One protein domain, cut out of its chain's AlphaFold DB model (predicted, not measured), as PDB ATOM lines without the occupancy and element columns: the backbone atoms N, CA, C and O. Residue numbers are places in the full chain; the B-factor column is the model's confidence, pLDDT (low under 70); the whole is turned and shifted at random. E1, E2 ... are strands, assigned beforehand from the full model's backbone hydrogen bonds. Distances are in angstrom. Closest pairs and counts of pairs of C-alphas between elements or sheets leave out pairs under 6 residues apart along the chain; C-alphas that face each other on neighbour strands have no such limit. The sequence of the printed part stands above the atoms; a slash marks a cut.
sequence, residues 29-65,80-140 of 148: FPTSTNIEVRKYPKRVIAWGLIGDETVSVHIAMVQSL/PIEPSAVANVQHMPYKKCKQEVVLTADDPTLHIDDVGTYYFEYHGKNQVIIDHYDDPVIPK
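Overview. This is residues 29 to 65 and 80 to 140 of the 148 residues of an uncharacterized protein of Rodentibacter pneumotropicus (UniProt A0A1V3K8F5). Two sheets lie face to face as a small sandwich, E1, E6, E3 and E4 in one and E5, E2 and E7 in the other, their strands nearly aligned at 9 degrees. The larger sheet is strongly twisted, and a long stretch without named elements, residues 80 to 100, leads into its edge strand E4. You have 98 printed residues with no named helix and seven strands, E1 to E7 in chain order; both sheets are antiparallel. The class is all strand, though the strands hold 40 of the 98 residues. The whole is compact, with a radius of gyration of the C-alphas of 13.3 A and spans of 39 by 36 by 21 A.

Along the chain. Find C-alpha 32 at (41.382, -40.175, -1.633); from there E1, residues 32 to 37, runs 16.8 A. Next come E2, residues 42 to 47, and E3, residues 54 to 60, 18.3 A long. Past the cut, look for E4 at 101 to 103, E5 at 109 to 112 and E6 at 116 to 123, the longest at 22.7 A. E7, residues 129 to 134, ends at C-alpha 134 at (23.796, -37.072, -11.179).

Arrangement. In the order E1, E6, E3, E4, look for N 35 and O 118 at 2.9 A, N 56 and O 121 at 2.8 A, and N 57 and O 101 at 2.8 A. In the order E5, E2, E7, find N 44 and O 110 at 2.9 A and N 45 and O 131 at 2.8 A. Between the sheets, the closest C-alphas of E4 and E5, Leu 103 and Thr 109, are 6.6 A apart. E1 and E7 are near each other, with 6 pairs of C-alphas within 10 A. E2 and E6 are apart.

Size, cuts and confidence. The C-alphas farthest apart are Leu 65 and Val 86, 40.1 A. Residues 66 to 79 are not printed, and C-alphas 65 and 80 are 25.3 A apart across this cut. Of the links printed whole, none is long. The mean pLDDT of the printed part is 70.2; look for values under 70 in 43 residues, among them 60 to 65 and 80 to 94.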
ATOM      1  N   PHE A  29      45.850 -42.539   3.564       41.12
ATOM      2  CA  PHE A  29      46.001 -41.871   2.258       41.12
ATOM      3  C   PHE A  29      45.156 -40.578   2.163       41.12
ATOM      4  O   PHE A  29      43.982 -40.634   1.785       41.12
ATOM      5  N   PRO A  30      45.723 -39.380   2.433       44.66
ATOM      6  CA  PRO A  30      45.019 -38.087   2.335       44.66
ATOM      7  C   PRO A  30      44.673 -37.665   0.890       44.66
ATOM      8  O   PRO A  30      44.223 -36.546   0.656       44.66
ATOM      9  N   THR A  31      44.903 -38.554  -0.073       55.31
ATOM     10  CA  THR A  31      44.765 -38.392  -1.523       55.31
ATOM     11  C   THR A  31      43.490 -39.029  -2.072       55.31
ATOM     12  O   THR A  31      43.382 -39.224  -3.279       55.31
ATOM     13  N   SER A  32      42.527 -39.376  -1.211       56.09
ATOM     14  CA  SER A  32      41.382 -40.175  -1.633       56.09
ATOM     15  C   SER A  32      40.010 -39.678  -1.196       56.09
ATOM     16  O   SER A  32      39.841 -39.059  -0.145       56.09
ATOM     17  N   THR A  33      39.008 -39.941  -2.037       68.50
ATOM     18  CA  THR A  33      37.593 -39.657  -1.766       68.50
ATOM     19  C   THR A  33      36.715 -40.811  -2.230       68.50
ATOM     20  O   THR A  33      37.127 -41.600  -3.077       68.50
ATOM     21  N   ASN A  34      35.504 -40.894  -1.676       71.00
ATOM     22  CA  ASN A  34      34.511 -41.883  -2.063       71.00
ATOM     23  C   ASN A  34      33.232 -41.212  -2.558       71.00
ATOM     24  O   ASN A  34      32.796 -40.212  -1.983       71.00
ATOM     25  N   ILE A  35      32.588 -41.804  -3.561       74.38
ATOM     26  CA  ILE A  35      31.236 -41.420  -3.987       74.38
ATOM     27  C   ILE A  35      30.335 -42.648  -4.028       74.38
ATOM     28  O   ILE A  35      30.787 -43.757  -4.311       74.38
ATOM     29  N   GLU A  36      29.045 -42.448  -3.780       70.00
ATOM     30  CA  GLU A  36      28.045 -43.508  -3.884       70.00
ATOM     31  C   GLU A  36      27.128 -43.291  -5.090       70.00
ATOM     32  O   GLU A  36      26.543 -42.216  -5.276       70.00
ATOM     33  N   VAL A  37      26.951 -44.351  -5.875       66.56
ATOM     34  CA  VAL A  37      25.999 -44.425  -6.986       66.56
ATOM     35  C   VAL A  37      24.844 -45.306  -6.542       66.56
ATOM     36  O   VAL A  37      25.033 -46.486  -6.267       66.56
ATOM     37  N   ARG A  38      23.642 -44.731  -6.416       63.19
ATOM     38  CA  ARG A  38      22.462 -45.452  -5.892       63.19
ATOM     39  C   ARG A  38      21.297 -45.544  -6.868       63.19
ATOM     40  O   ARG A  38      20.553 -46.516  -6.836       63.19
ATOM     41  N   LYS A  39      21.073 -44.497  -7.666       59.31
ATOM     42  CA  LYS A  39      19.835 -44.347  -8.448       59.31
ATOM     43  C   LYS A  39      20.073 -43.828  -9.856       59.31
ATOM     44  O   LYS A  39      19.464 -44.339 -10.788       59.31
ATOM     45  N   TYR A  40      20.912 -42.806  -9.986       62.41
ATOM     46  CA  TYR A  40      21.266 -42.223 -11.270       62.41
ATOM     47  C   TYR A  40      22.751 -42.440 -11.537       62.41
ATOM     48  O   TYR A  40      23.524 -42.433 -10.568       62.41
ATOM     49  N   PRO A  41      23.137 -42.598 -12.815       71.06
ATOM     50  CA  PRO A  41      24.532 -42.546 -13.196       71.06
ATOM     51  C   PRO A  41      25.178 -41.266 -12.667       71.06
ATOM     52  O   PRO A  41      24.539 -40.213 -12.568       71.06
ATOM     53  N   LYS A  42      26.466 -41.350 -12.351       75.25
ATOM     54  CA  LYS A  42      27.302 -40.202 -12.029       75.25
ATOM     55  C   LYS A  42      28.212 -39.890 -13.206       75.25
ATOM     56  O   LYS A  42      28.894 -40.767 -13.734       75.25
ATOM     57  N   ARG A  43      28.271 -38.615 -13.575       79.81
ATOM     58  CA  ARG A  43      29.391 -38.065 -14.343       79.81
ATOM     59  C   ARG A  43      30.421 -37.533 -13.364       79.81
ATOM     60  O   ARG A  43      30.044 -36.758 -12.484       79.81
ATOM     61  N   VAL A  44      31.680 -37.915 -13.533       84.69
ATOM     62  CA  VAL A  44      32.793 -37.482 -12.684       84.69
ATOM     63  C   VAL A  44      33.821 -36.730 -13.520       84.69
ATOM     64  O   VAL A  44      34.095 -37.113 -14.658       84.69
ATOM     65  N   ILE A  45      34.363 -35.650 -12.962       85.56
ATOM     66  CA  ILE A  45      35.382 -34.804 -13.586       85.56
ATOM     67  C   ILE A  45      36.480 -34.514 -12.560       85.56
ATOM     68  O   ILE A  45      36.188 -33.999 -11.479       85.56
ATOM     69  N   ALA A  46      37.730 -34.815 -12.903       86.56
ATOM     70  CA  ALA A  46      38.914 -34.454 -12.132       86.56
ATOM     71  C   ALA A  46      39.545 -33.170 -12.697       86.56
ATOM     72  O   ALA A  46      40.192 -33.172 -13.740       86.56
ATOM     73  N   TRP A  47      39.360 -32.049 -12.010       83.44
ATOM     74  CA  TRP A  47      39.936 -30.760 -12.386       83.44
ATOM     75  C   TRP A  47      41.326 -30.567 -11.790       83.44
ATOM     76  O   TRP A  47      41.548 -30.889 -10.624       83.44
ATOM     77  N   GLY A  48      42.215 -29.920 -12.544       80.31
ATOM     78  CA  GLY A  48      43.523 -29.492 -12.041       80.31
ATOM     79  C   GLY A  48      44.625 -30.546 -12.127       80.31
ATOM     80  O   GLY A  48      45.679 -30.328 -11.543       80.31
ATOM     81  N   LEU A  49      44.400 -31.650 -12.852       84.81
ATOM     82  CA  LEU A  49      45.459 -32.594 -13.218       84.81
ATOM     83  C   LEU A  49      46.441 -31.933 -14.191       84.81
ATOM     84  O   LEU A  49      46.019 -31.285 -15.153       84.81
ATOM     85  N   ILE A  50      47.741 -32.085 -13.937       85.00
ATOM     86  CA  ILE A  50      48.807 -31.503 -14.762       85.00
ATOM     87  C   ILE A  50      49.882 -32.559 -15.026       85.00
ATOM     88  O   ILE A  50      50.332 -33.238 -14.111       85.00
ATOM     89  N   GLY A  51      50.365 -32.642 -16.268       89.69
ATOM     90  CA  GLY A  51      51.506 -33.492 -16.611       89.69
ATOM     91  C   GLY A  51      51.206 -34.979 -16.424       89.69
ATOM     92  O   GLY A  51      50.308 -35.506 -17.072       89.69
ATOM     93  N   ASP A  52      51.982 -35.643 -15.567       87.44
ATOM     94  CA  ASP A  52      51.900 -37.078 -15.266       87.44
ATOM     95  C   ASP A  52      50.995 -37.412 -14.068       87.44
ATOM     96  O   ASP A  52      50.963 -38.556 -13.617       87.44
ATOM     97  N   GLU A  53      50.252 -36.431 -13.550       85.81
ATOM     98  CA  GLU A  53      49.311 -36.642 -12.454       85.81
ATOM     99  C   GLU A  53      48.085 -37.442 -12.897       85.81
ATOM    100  O   GLU A  53      47.500 -37.197 -13.958       85.81
ATOM    101  N   THR A  54      47.654 -38.371 -12.042       87.44
ATOM    102  CA  THR A  54      46.519 -39.246 -12.337       87.44
ATOM    103  C   THR A  54      45.557 -39.382 -11.167       87.44
ATOM    104  O   THR A  54      45.920 -39.195 -10.004       87.44
ATOM    105  N   VAL A  55      44.304 -39.723 -11.473       86.81
ATOM    106  CA  VAL A  55      43.342 -40.222 -10.484       86.81
ATOM    107  C   VAL A  55      42.885 -41.613 -10.899       86.81
ATOM    108  O   VAL A  55      42.163 -41.755 -11.887       86.81
ATOM    109  N   SER A  56      43.273 -42.632 -10.139       85.31
ATOM    110  CA  SER A  56      42.792 -44.000 -10.326       85.31
ATOM    111  C   SER A  56      41.436 -44.180  -9.653       85.31
ATOM    112  O   SER A  56      41.199 -43.706  -8.542       85.31
ATOM    113  N   VAL A  57      40.508 -44.839 -10.341       83.69
ATOM    114  CA  VAL A  57      39.128 -45.010  -9.882       83.69
ATOM    115  C   VAL A  57      38.829 -46.483  -9.692       83.69
ATOM    116  O   VAL A  57      38.851 -47.283 -10.629       83.69
ATOM    117  N   HIS A  58      38.488 -46.828  -8.459       77.25
ATOM    118  CA  HIS A  58      38.240 -48.180  -7.990       77.25
ATOM    119  C   HIS A  58      36.803 -48.303  -7.490       77.25
ATOM    120  O   HIS A  58      36.186 -47.328  -7.069       77.25
ATOM    121  N   ILE A  59      36.253 -49.514  -7.514       73.19
ATOM    122  CA  ILE A  59      35.009 -49.812  -6.803       73.19
ATOM    123  C   ILE A  59      35.383 -50.365  -5.426       73.19
ATOM    124  O   ILE A  59      36.121 -51.344  -5.320       73.19
ATOM    125  N   ALA A  60      34.924 -49.708  -4.366       60.88
ATOM    126  CA  ALA A  60      35.114 -50.177  -3.008       60.88
ATOM    127  C   ALA A  60      34.149 -51.337  -2.755       60.88
ATOM    128  O   ALA A  60      32.930 -51.158  -2.697       60.88
ATOM    129  N   MET A  61      34.700 -52.534  -2.565       50.69
ATOM    130  CA  MET A  61      33.949 -53.622  -1.954       50.69
ATOM    131  C   MET A  61      33.727 -53.244  -0.494       50.69
ATOM    132  O   MET A  61      34.643 -53.327   0.324       50.69
ATOM    133  N   VAL A  62      32.524 -52.780  -0.159       41.53
ATOM    134  CA  VAL A  62      32.155 -52.582   1.241       41.53
ATOM    135  C   VAL A  62      32.045 -53.974   1.850       41.53
ATOM    136  O   VAL A  62      31.003 -54.621   1.762       41.53
ATOM    137  N   GLN A  63      33.137 -54.462   2.443       33.41
ATOM    138  CA  GLN A  63      33.059 -55.568   3.383       33.41
ATOM    139  C   GLN A  63      32.089 -55.084   4.458       33.41
ATOM    140  O   GLN A  63      32.369 -54.118   5.170       33.41
ATOM    141  N   SER A  64      30.883 -55.646   4.472       30.12
ATOM    142  CA  SER A  64      29.853 -55.209   5.395       30.12
ATOM    143  C   SER A  64      30.344 -55.500   6.810       30.12
ATOM    144  O   SER A  64      30.250 -56.626   7.291       30.12
ATOM    145  N   LEU A  65      30.881 -54.487   7.492       30.48
ATOM    146  CA  LEU A  65      31.065 -54.508   8.938       30.48
ATOM    147  C   LEU A  65      29.665 -54.448   9.576       30.48
ATOM    148  O   LEU A  65      29.272 -53.420  10.118       30.48
ATOM    149  N   PRO A  80      27.270 -55.399 -15.883       50.28
ATOM    150  CA  PRO A  80      27.527 -53.978 -16.097       50.28
ATOM    151  C   PRO A  80      26.651 -53.466 -17.240       50.28
ATOM    152  O   PRO A  80      26.667 -54.010 -18.350       50.28
ATOM    153  N   ILE A  81      25.839 -52.457 -16.941       53.22
ATOM    154  CA  ILE A  81      24.922 -51.885 -17.918       53.22
ATOM    155  C   ILE A  81      25.575 -50.632 -18.469       53.22
ATOM    156  O   ILE A  81      25.660 -49.612 -17.790       53.22
ATOM    157  N   GLU A  82      26.040 -50.704 -19.710       55.69
ATOM    158  CA  GLU A  82      26.630 -49.536 -20.342       55.69
ATOM    159  C   GLU A  82      25.571 -48.447 -20.617       55.69
ATOM    160  O   GLU A  82      24.394 -48.738 -20.881       55.69
ATOM    161  N   PRO A  83      25.978 -47.166 -20.610       55.16
ATOM    162  CA  PRO A  83      25.217 -46.085 -21.218       55.16
ATOM    163  C   PRO A  83      24.783 -46.422 -22.647       55.16
ATOM    164  O   PRO A  83      25.529 -47.032 -23.412       55.16
ATOM    165  N   SER A  84      23.598 -45.963 -23.056       55.00
ATOM    166  CA  SER A  84      23.194 -46.035 -24.463       55.00
ATOM    167  C   SER A  84      24.258 -45.408 -25.375       55.00
ATOM    168  O   SER A  84      24.651 -44.255 -25.173       55.00
ATOM    169  N   ALA A  85      24.655 -46.130 -26.429       55.28
ATOM    170  CA  ALA A  85      25.622 -45.669 -27.430       55.28
ATOM    171  C   ALA A  85      25.223 -44.335 -28.096       55.28
ATOM    172  O   ALA A  85      26.076 -43.589 -28.561       55.28
ATOM    173  N   VAL A  86      23.926 -44.006 -28.109       50.69
ATOM    174  CA  VAL A  86      23.397 -42.749 -28.667       50.69
ATOM    175  C   VAL A  86      23.602 -41.561 -27.715       50.69
ATOM    176  O   VAL A  86      23.701 -40.422 -28.164       50.69
ATOM    177  N   ALA A  87      23.665 -41.806 -26.403       47.38
ATOM    178  CA  ALA A  87      23.825 -40.767 -25.384       47.38
ATOM    179  C   ALA A  87      25.293 -40.521 -24.999       47.38
ATOM    180  O   ALA A  87      25.620 -39.433 -24.526       47.38
ATOM    181  N   ASN A  88      26.190 -41.485 -25.239       52.12
ATOM    182  CA  ASN A  88      27.631 -41.330 -25.021       52.12
ATOM    183  C   ASN A  88      28.308 -40.619 -26.210       52.12
ATOM    184  O   ASN A  88      29.197 -41.161 -26.864       52.12
ATOM    185  N   VAL A  89      27.871 -39.391 -26.506       47.75
ATOM    186  CA  VAL A  89      28.292 -38.588 -27.677       47.75
ATOM    187  C   VAL A  89      29.813 -38.315 -27.710       47.75
ATOM    188  O   VAL A  89      30.336 -37.871 -28.728       47.75
ATOM    189  N   GLN A  90      30.545 -38.601 -26.626       52.22
ATOM    190  CA  GLN A  90      31.974 -38.300 -26.479       52.22
ATOM    191  C   GLN A  90      32.869 -39.513 -26.174       52.22
ATOM    192  O   GLN A  90      34.056 -39.310 -25.955       52.22
ATOM    193  N   HIS A  91      32.352 -40.751 -26.178       55.69
ATOM    194  CA  HIS A  91      33.121 -41.952 -25.791       55.69
ATOM    195  C   HIS A  91      33.882 -41.784 -24.464       55.69
ATOM    196  O   HIS A  91      34.997 -42.279 -24.314       55.69
ATOM    197  N   MET A  92      33.295 -41.076 -23.494       60.25
ATOM    198  CA  MET A  92      33.927 -40.933 -22.185       60.25
ATOM    199  C   MET A  92      34.139 -42.326 -21.573       60.25
ATOM    200  O   MET A  92      33.235 -43.168 -21.679       60.25
ATOM    201  N   PRO A  93      35.294 -42.582 -20.931       64.81
ATOM    202  CA  PRO A  93      35.585 -43.880 -20.347       64.81
ATOM    203  C   PRO A  93      34.519 -44.251 -19.310       64.81
ATOM    204  O   PRO A  93      34.118 -43.445 -18.464       64.81
ATOM    205  N   TYR A  94      34.032 -45.489 -19.405       66.06
ATOM    206  CA  TYR A  94      33.032 -46.050 -18.504       66.06
ATOM    207  C   TYR A  94      33.713 -46.927 -17.455       66.06
ATOM    208  O   TYR A  94      34.507 -47.810 -17.788       66.06
ATOM    209  N   LYS A  95      33.394 -46.712 -16.177       71.38
ATOM    210  CA  LYS A  95      33.926 -47.541 -15.095       71.38
ATOM    211  C   LYS A  95      33.163 -48.864 -15.018       71.38
ATOM    212  O   LYS A  95      32.171 -48.961 -14.303       71.38
ATOM    213  N   LYS A  96      33.667 -49.902 -15.695       66.38
ATOM    214  CA  LYS A  96      33.138 -51.268 -15.556       66.38
ATOM    215  C   LYS A  96      33.519 -51.892 -14.216       66.38
ATOM    216  O   LYS A  96      34.568 -51.604 -13.623       66.38
ATOM    217  N   CYS A  97      32.685 -52.821 -13.769       61.16
ATOM    218  CA  CYS A  97      33.022 -53.796 -12.742       61.16
ATOM    219  C   CYS A  97      34.378 -54.472 -13.043       61.16
ATOM    220  O   CYS A  97      34.638 -54.853 -14.180       61.16
ATOM    221  N   LYS A  98      35.259 -54.599 -12.041       64.56
ATOM    222  CA  LYS A  98      36.616 -55.198 -12.140       64.56
ATOM    223  C   LYS A  98      37.653 -54.466 -13.014       64.56
ATOM    224  O   LYS A  98      38.816 -54.851 -12.978       64.56
ATOM    225  N   GLN A  99      37.291 -53.409 -13.742       71.50
ATOM    226  CA  GLN A  99      38.253 -52.611 -14.519       71.50
ATOM    227  C   GLN A  99      38.733 -51.394 -13.734       71.50
ATOM    228  O   GLN A  99      37.918 -50.701 -13.134       71.50
ATOM    229  N   GLU A 100      40.027 -51.105 -13.742       74.62
ATOM    230  CA  GLU A 100      40.539 -49.809 -13.288       74.62
ATOM    231  C   GLU A 100      40.310 -48.759 -14.383       74.62
ATOM    232  O   GLU A 100      40.486 -49.049 -15.566       74.62
ATOM    233  N   VAL A 101      39.899 -47.550 -13.995       85.44
ATOM    234  CA  VAL A 101      39.869 -46.385 -14.891       85.44
ATOM    235  C   VAL A 101      40.813 -45.345 -14.317       85.44
ATOM    236  O   VAL A 101      40.702 -45.013 -13.138       85.44
ATOM    237  N   VAL A 102      41.718 -44.835 -15.146       88.62
ATOM    238  CA  VAL A 102      42.699 -43.817 -14.765       88.62
ATOM    239  C   VAL A 102      42.341 -42.518 -15.471       88.62
ATOM    240  O   VAL A 102      42.326 -42.467 -16.699       88.62
ATOM    241  N   LEU A 103      42.037 -41.481 -14.695       89.81
ATOM    242  CA  LEU A 103      41.852 -40.120 -15.188       89.81
ATOM    243  C   LEU A 103      43.208 -39.426 -15.289       89.81
ATOM    244  O   LEU A 103      44.013 -39.511 -14.360       89.81
ATOM    245  N   THR A 104      43.434 -38.712 -16.384       91.44
ATOM    246  CA  THR A 104      44.670 -37.963 -16.658       91.44
ATOM    247  C   THR A 104      44.344 -36.504 -16.982       91.44
ATOM    248  O   THR A 104      43.178 -36.114 -17.031       91.44
ATOM    249  N   ALA A 105      45.367 -35.674 -17.202       88.25
ATOM    250  CA  ALA A 105      45.169 -34.300 -17.663       88.25
ATOM    251  C   ALA A 105      44.494 -34.221 -19.050       88.25
ATOM    252  O   ALA A 105      43.720 -33.296 -19.295       88.25
ATOM    253  N   ASP A 106      44.766 -35.193 -19.926       89.25
ATOM    254  CA  ASP A 106      44.183 -35.270 -21.271       89.25
ATOM    255  C   ASP A 106      42.770 -35.873 -21.246       89.25
ATOM    256  O   ASP A 106      41.889 -35.412 -21.971       89.25
ATOM    257  N   ASP A 107      42.533 -36.834 -20.344       89.88
ATOM    258  CA  ASP A 107      41.256 -37.531 -20.173       89.88
ATOM    259  C   ASP A 107      40.753 -37.435 -18.713       89.88
ATOM    260  O   ASP A 107      40.796 -38.414 -17.958       89.88
ATOM    261  N   PRO A 108      40.259 -36.262 -18.267       87.81
ATOM    262  CA  PRO A 108      39.911 -36.020 -16.864       87.81
ATOM    263  C   PRO A 108      38.484 -36.443 -16.484       87.81
ATOM    264  O   PRO A 108      38.032 -36.169 -15.370       87.81
ATOM    265  N   THR A 109      37.722 -37.049 -17.397       87.25
ATOM    266  CA  THR A 109      36.285 -37.310 -17.213       87.25
ATOM    267  C   THR A 109      35.942 -38.783 -17.344       87.25
ATOM    268  O   THR A 109      36.460 -39.445 -18.236       87.25
ATOM    269  N   LEU A 110      34.999 -39.275 -16.537       86.31
ATOM    270  CA  LEU A 110      34.438 -40.621 -16.686       86.31
ATOM    271  C   LEU A 110      32.953 -40.677 -16.304       86.31
ATOM    272  O   LEU A 110      32.429 -39.799 -15.605       86.31
ATOM    273  N   HIS A 111      32.300 -41.769 -16.698       79.75
ATOM    274  CA  HIS A 111      30.957 -42.125 -16.242       79.75
ATOM    275  C   HIS A 111      30.944 -43.378 -15.365       79.75
ATOM    276  O   HIS A 111      31.646 -44.356 -15.629       79.75
ATOM    277  N   ILE A 112      30.093 -43.345 -14.339       75.44
ATOM    278  CA  ILE A 112      29.818 -44.464 -13.437       75.44
ATOM    279  C   ILE A 112      28.314 -44.695 -13.392       75.44
ATOM    280  O   ILE A 112      27.577 -43.790 -13.008       75.44
ATOM    281  N   ASP A 113      27.849 -45.891 -13.739       66.94
ATOM    282  CA  ASP A 113      26.419 -46.225 -13.683       66.94
ATOM    283  C   ASP A 113      26.100 -47.441 -12.799       66.94
ATOM    284  O   ASP A 113      24.995 -47.540 -12.249       66.94
ATOM    285  N   ASP A 114      27.070 -48.329 -12.583       66.88
ATOM    286  CA  ASP A 114      26.894 -49.463 -11.682       66.88
ATOM    287  C   ASP A 114      26.713 -48.966 -10.235       66.88
ATOM    288  O   ASP A 114      27.463 -48.120  -9.733       66.88
ATOM    289  N   VAL A 115      25.697 -49.497  -9.551       66.75
ATOM    290  CA  VAL A 115      25.412 -49.159  -8.152       66.75
ATOM    291  C   VAL A 115      26.561 -49.635  -7.274       66.75
ATOM    292  O   VAL A 115      26.946 -50.801  -7.319       66.75
ATOM    293  N   GLY A 116      27.083 -48.745  -6.438       66.88
ATOM    294  CA  GLY A 116      28.204 -49.076  -5.572       66.88
ATOM    295  C   GLY A 116      28.872 -47.859  -4.954       66.88
ATOM    296  O   GLY A 116      28.505 -46.710  -5.218       66.88
ATOM    297  N   THR A 117      29.867 -48.144  -4.121       71.94
ATOM    298  CA  THR A 117      30.780 -47.142  -3.573       71.94
ATOM    299  C   THR A 117      32.045 -47.145  -4.413       71.94
ATOM    300  O   THR A 117      32.628 -48.199  -4.644       71.94
ATOM    301  N   TYR A 118      32.483 -45.976  -4.858       76.31
ATOM    302  CA  TYR A 118      33.676 -45.814  -5.683       76.31
ATOM    303  C   TYR A 118      34.704 -45.003  -4.933       76.31
ATOM    304  O   TYR A 118      34.343 -43.998  -4.329       76.31
ATOM    305  N   TYR A 119      35.950 -45.449  -5.002       79.94
ATOM    306  CA  TYR A 119      37.117 -44.850  -4.380       79.94
ATOM    307  C   TYR A 119      38.008 -44.240  -5.455       79.94
ATOM    308  O   TYR A 119      38.249 -44.862  -6.488       79.94
ATOM    309  N   PHE A 120      38.488 -43.031  -5.207       83.44
ATOM    310  CA  PHE A 120      39.373 -42.299  -6.103       83.44
ATOM    311  C   PHE A 120      40.716 -42.134  -5.415       83.44
ATOM    312  O   PHE A 120      40.759 -41.603  -4.308       83.44
ATOM    313  N   GLU A 121      41.789 -42.559  -6.068       83.75
ATOM    314  CA  GLU A 121      43.159 -42.436  -5.591       83.75
ATOM    315  C   GLU A 121      43.900 -41.414  -6.438       83.75
ATOM    316  O   GLU A 121      44.076 -41.599  -7.637       83.75
ATOM    317  N   TYR A 122      44.312 -40.309  -5.826       84.81
ATOM    318  CA  TYR A 122      45.093 -39.291  -6.510       84.81
ATOM    319  C   TYR A 122      46.599 -39.564  -6.399       84.81
ATOM    320  O   TYR A 122      47.146 -39.679  -5.298       84.81
ATOM    321  N   HIS A 123      47.273 -39.577  -7.547       84.00
ATOM    322  CA  HIS A 123      48.718 -39.695  -7.684       84.00
ATOM    323  C   HIS A 123      49.278 -38.389  -8.253       84.00
ATOM    324  O   HIS A 123      49.328 -38.181  -9.463       84.00
ATOM    325  N   GLY A 124      49.692 -37.484  -7.367       78.75
ATOM    326  CA  GLY A 124      50.239 -36.192  -7.765       78.75
ATOM    327  C   GLY A 124      50.612 -35.311  -6.581       78.75
ATOM    328  O   GLY A 124      50.644 -35.758  -5.429       78.75
ATOM    329  N   LYS A 125      50.942 -34.051  -6.864       78.38
ATOM    330  CA  LYS A 125      51.379 -33.065  -5.858       78.38
ATOM    331  C   LYS A 125      50.556 -31.784  -5.889       78.38
ATOM    332  O   LYS A 125      50.568 -31.049  -4.903       78.38
ATOM    333  N   ASN A 126      49.851 -31.518  -6.984       73.62
ATOM    334  CA  ASN A 126      49.003 -30.343  -7.127       73.62
ATOM    335  C   ASN A 126      47.639 -30.525  -6.461       73.62
ATOM    336  O   ASN A 126      47.254 -31.618  -6.036       73.62
ATOM    337  N   GLN A 127      46.900 -29.422  -6.381       72.62
ATOM    338  CA  GLN A 127      45.518 -29.432  -5.935       72.62
ATOM    339  C   GLN A 127      44.605 -29.933  -7.058       72.62
ATOM    340  O   GLN A 127      44.482 -29.281  -8.092       72.62
ATOM    341  N   VAL A 128      43.901 -31.033  -6.794       74.69
ATOM    342  CA  VAL A 128      42.903 -31.616  -7.697       74.69
ATOM    343  C   VAL A 128      41.519 -31.565  -7.058       74.69
ATOM    344  O   VAL A 128      41.364 -31.739  -5.846       74.69
ATOM    345  N   ILE A 129      40.499 -31.306  -7.875       81.06
ATOM    346  CA  ILE A 129      39.093 -31.302  -7.457       81.06
ATOM    347  C   ILE A 129      38.362 -32.398  -8.220       81.06
ATOM    348  O   ILE A 129      38.336 -32.376  -9.444       81.06
ATOM    349  N   ILE A 130      37.731 -33.323  -7.498       83.19
ATOM    350  CA  ILE A 130      36.884 -34.360  -8.090       83.19
ATOM    351  C   ILE A 130      35.432 -33.921  -7.929       83.19
ATOM    352  O   ILE A 130      34.850 -34.013  -6.847       83.19
ATOM    353  N   ASP A 131      34.856 -33.417  -9.014       81.94
ATOM    354  CA  ASP A 131      33.447 -33.051  -9.082       81.94
ATOM    355  C   ASP A 131      32.627 -34.214  -9.631       81.94
ATOM    356  O   ASP A 131      33.043 -34.915 -10.555       81.94
ATOM    357  N   HIS A 132      31.417 -34.390  -9.104       84.12
ATOM    358  CA  HIS A 132      30.492 -35.388  -9.614       84.12
ATOM    359  C   HIS A 132      29.050 -34.881  -9.651       84.12
ATOM    360  O   HIS A 132      28.586 -34.156  -8.768       84.12
ATOM    361  N   TYR A 133      28.290 -35.335 -10.642       80.75
ATOM    362  CA  TYR A 133      26.900 -34.929 -10.838       80.75
ATOM    363  C   TYR A 133      26.041 -36.146 -11.152       80.75
ATOM    364  O   TYR A 133      26.487 -37.030 -11.878       80.75
ATOM    365  N   ASP A 134      24.814 -36.176 -10.626       75.25
ATOM    366  CA  ASP A 134      23.796 -37.072 -11.179       75.25
ATOM    367  C   ASP A 134      23.572 -36.697 -12.642       75.25
ATOM    368  O   ASP A 134      23.325 -35.527 -12.950       75.25
ATOM    369  N   ASP A 135      23.649 -37.685 -13.526       66.50
ATOM    370  CA  ASP A 135      23.339 -37.528 -14.939       66.50
ATOM    371  C   ASP A 135      22.017 -38.244 -15.253       66.50
ATOM    372  O   ASP A 135      21.999 -39.444 -15.534       66.50
ATOM    373  N   PRO A 136      20.872 -37.540 -15.161       60.69
ATOM    374  CA  PRO A 136      19.568 -38.133 -15.434       60.69
ATOM    375  C   PRO A 136      19.304 -38.302 -16.936       60.69
ATOM    376  O   PRO A 136      18.271 -38.860 -17.302       60.69
ATOM    377  N   VAL A 137      20.174 -37.759 -17.797       60.47
ATOM    378  CA  VAL A 137      19.970 -37.729 -19.250       60.47
ATOM    379  C   VAL A 137      20.490 -39.002 -19.893       60.47
ATOM    380  O   VAL A 137      19.937 -39.413 -20.907       60.47
ATOM    381  N   ILE A 138      21.500 -39.643 -19.302       60.44
ATOM    382  CA  ILE A 138      22.084 -40.877 -19.826       60.44
ATOM    383  C   ILE A 138      21.122 -42.047 -19.567       60.44
ATOM    384  O   ILE A 138      20.988 -42.506 -18.429       60.44
ATOM    385  N   PRO A 139      20.433 -42.555 -20.607       57.75
ATOM    386  CA  PRO A 139      19.586 -43.717 -20.462       57.75
ATOM    387  C   PRO A 139      20.459 -44.972 -20.472       57.75
ATOM    388  O   PRO A 139      21.369 -45.116 -21.295       57.75
ATOM    389  N   LYS A 140      20.147 -45.902 -19.575       56.47
ATOM    390  CA  LYS A 140      20.800 -47.209 -19.505       56.47
ATOM    391  C   LYS A 140      20.503 -48.025 -20.762       56.47
ATOM    392  O   LYS A 140      19.354 -48.036 -21.225       56.47
TER     393      LYS A 140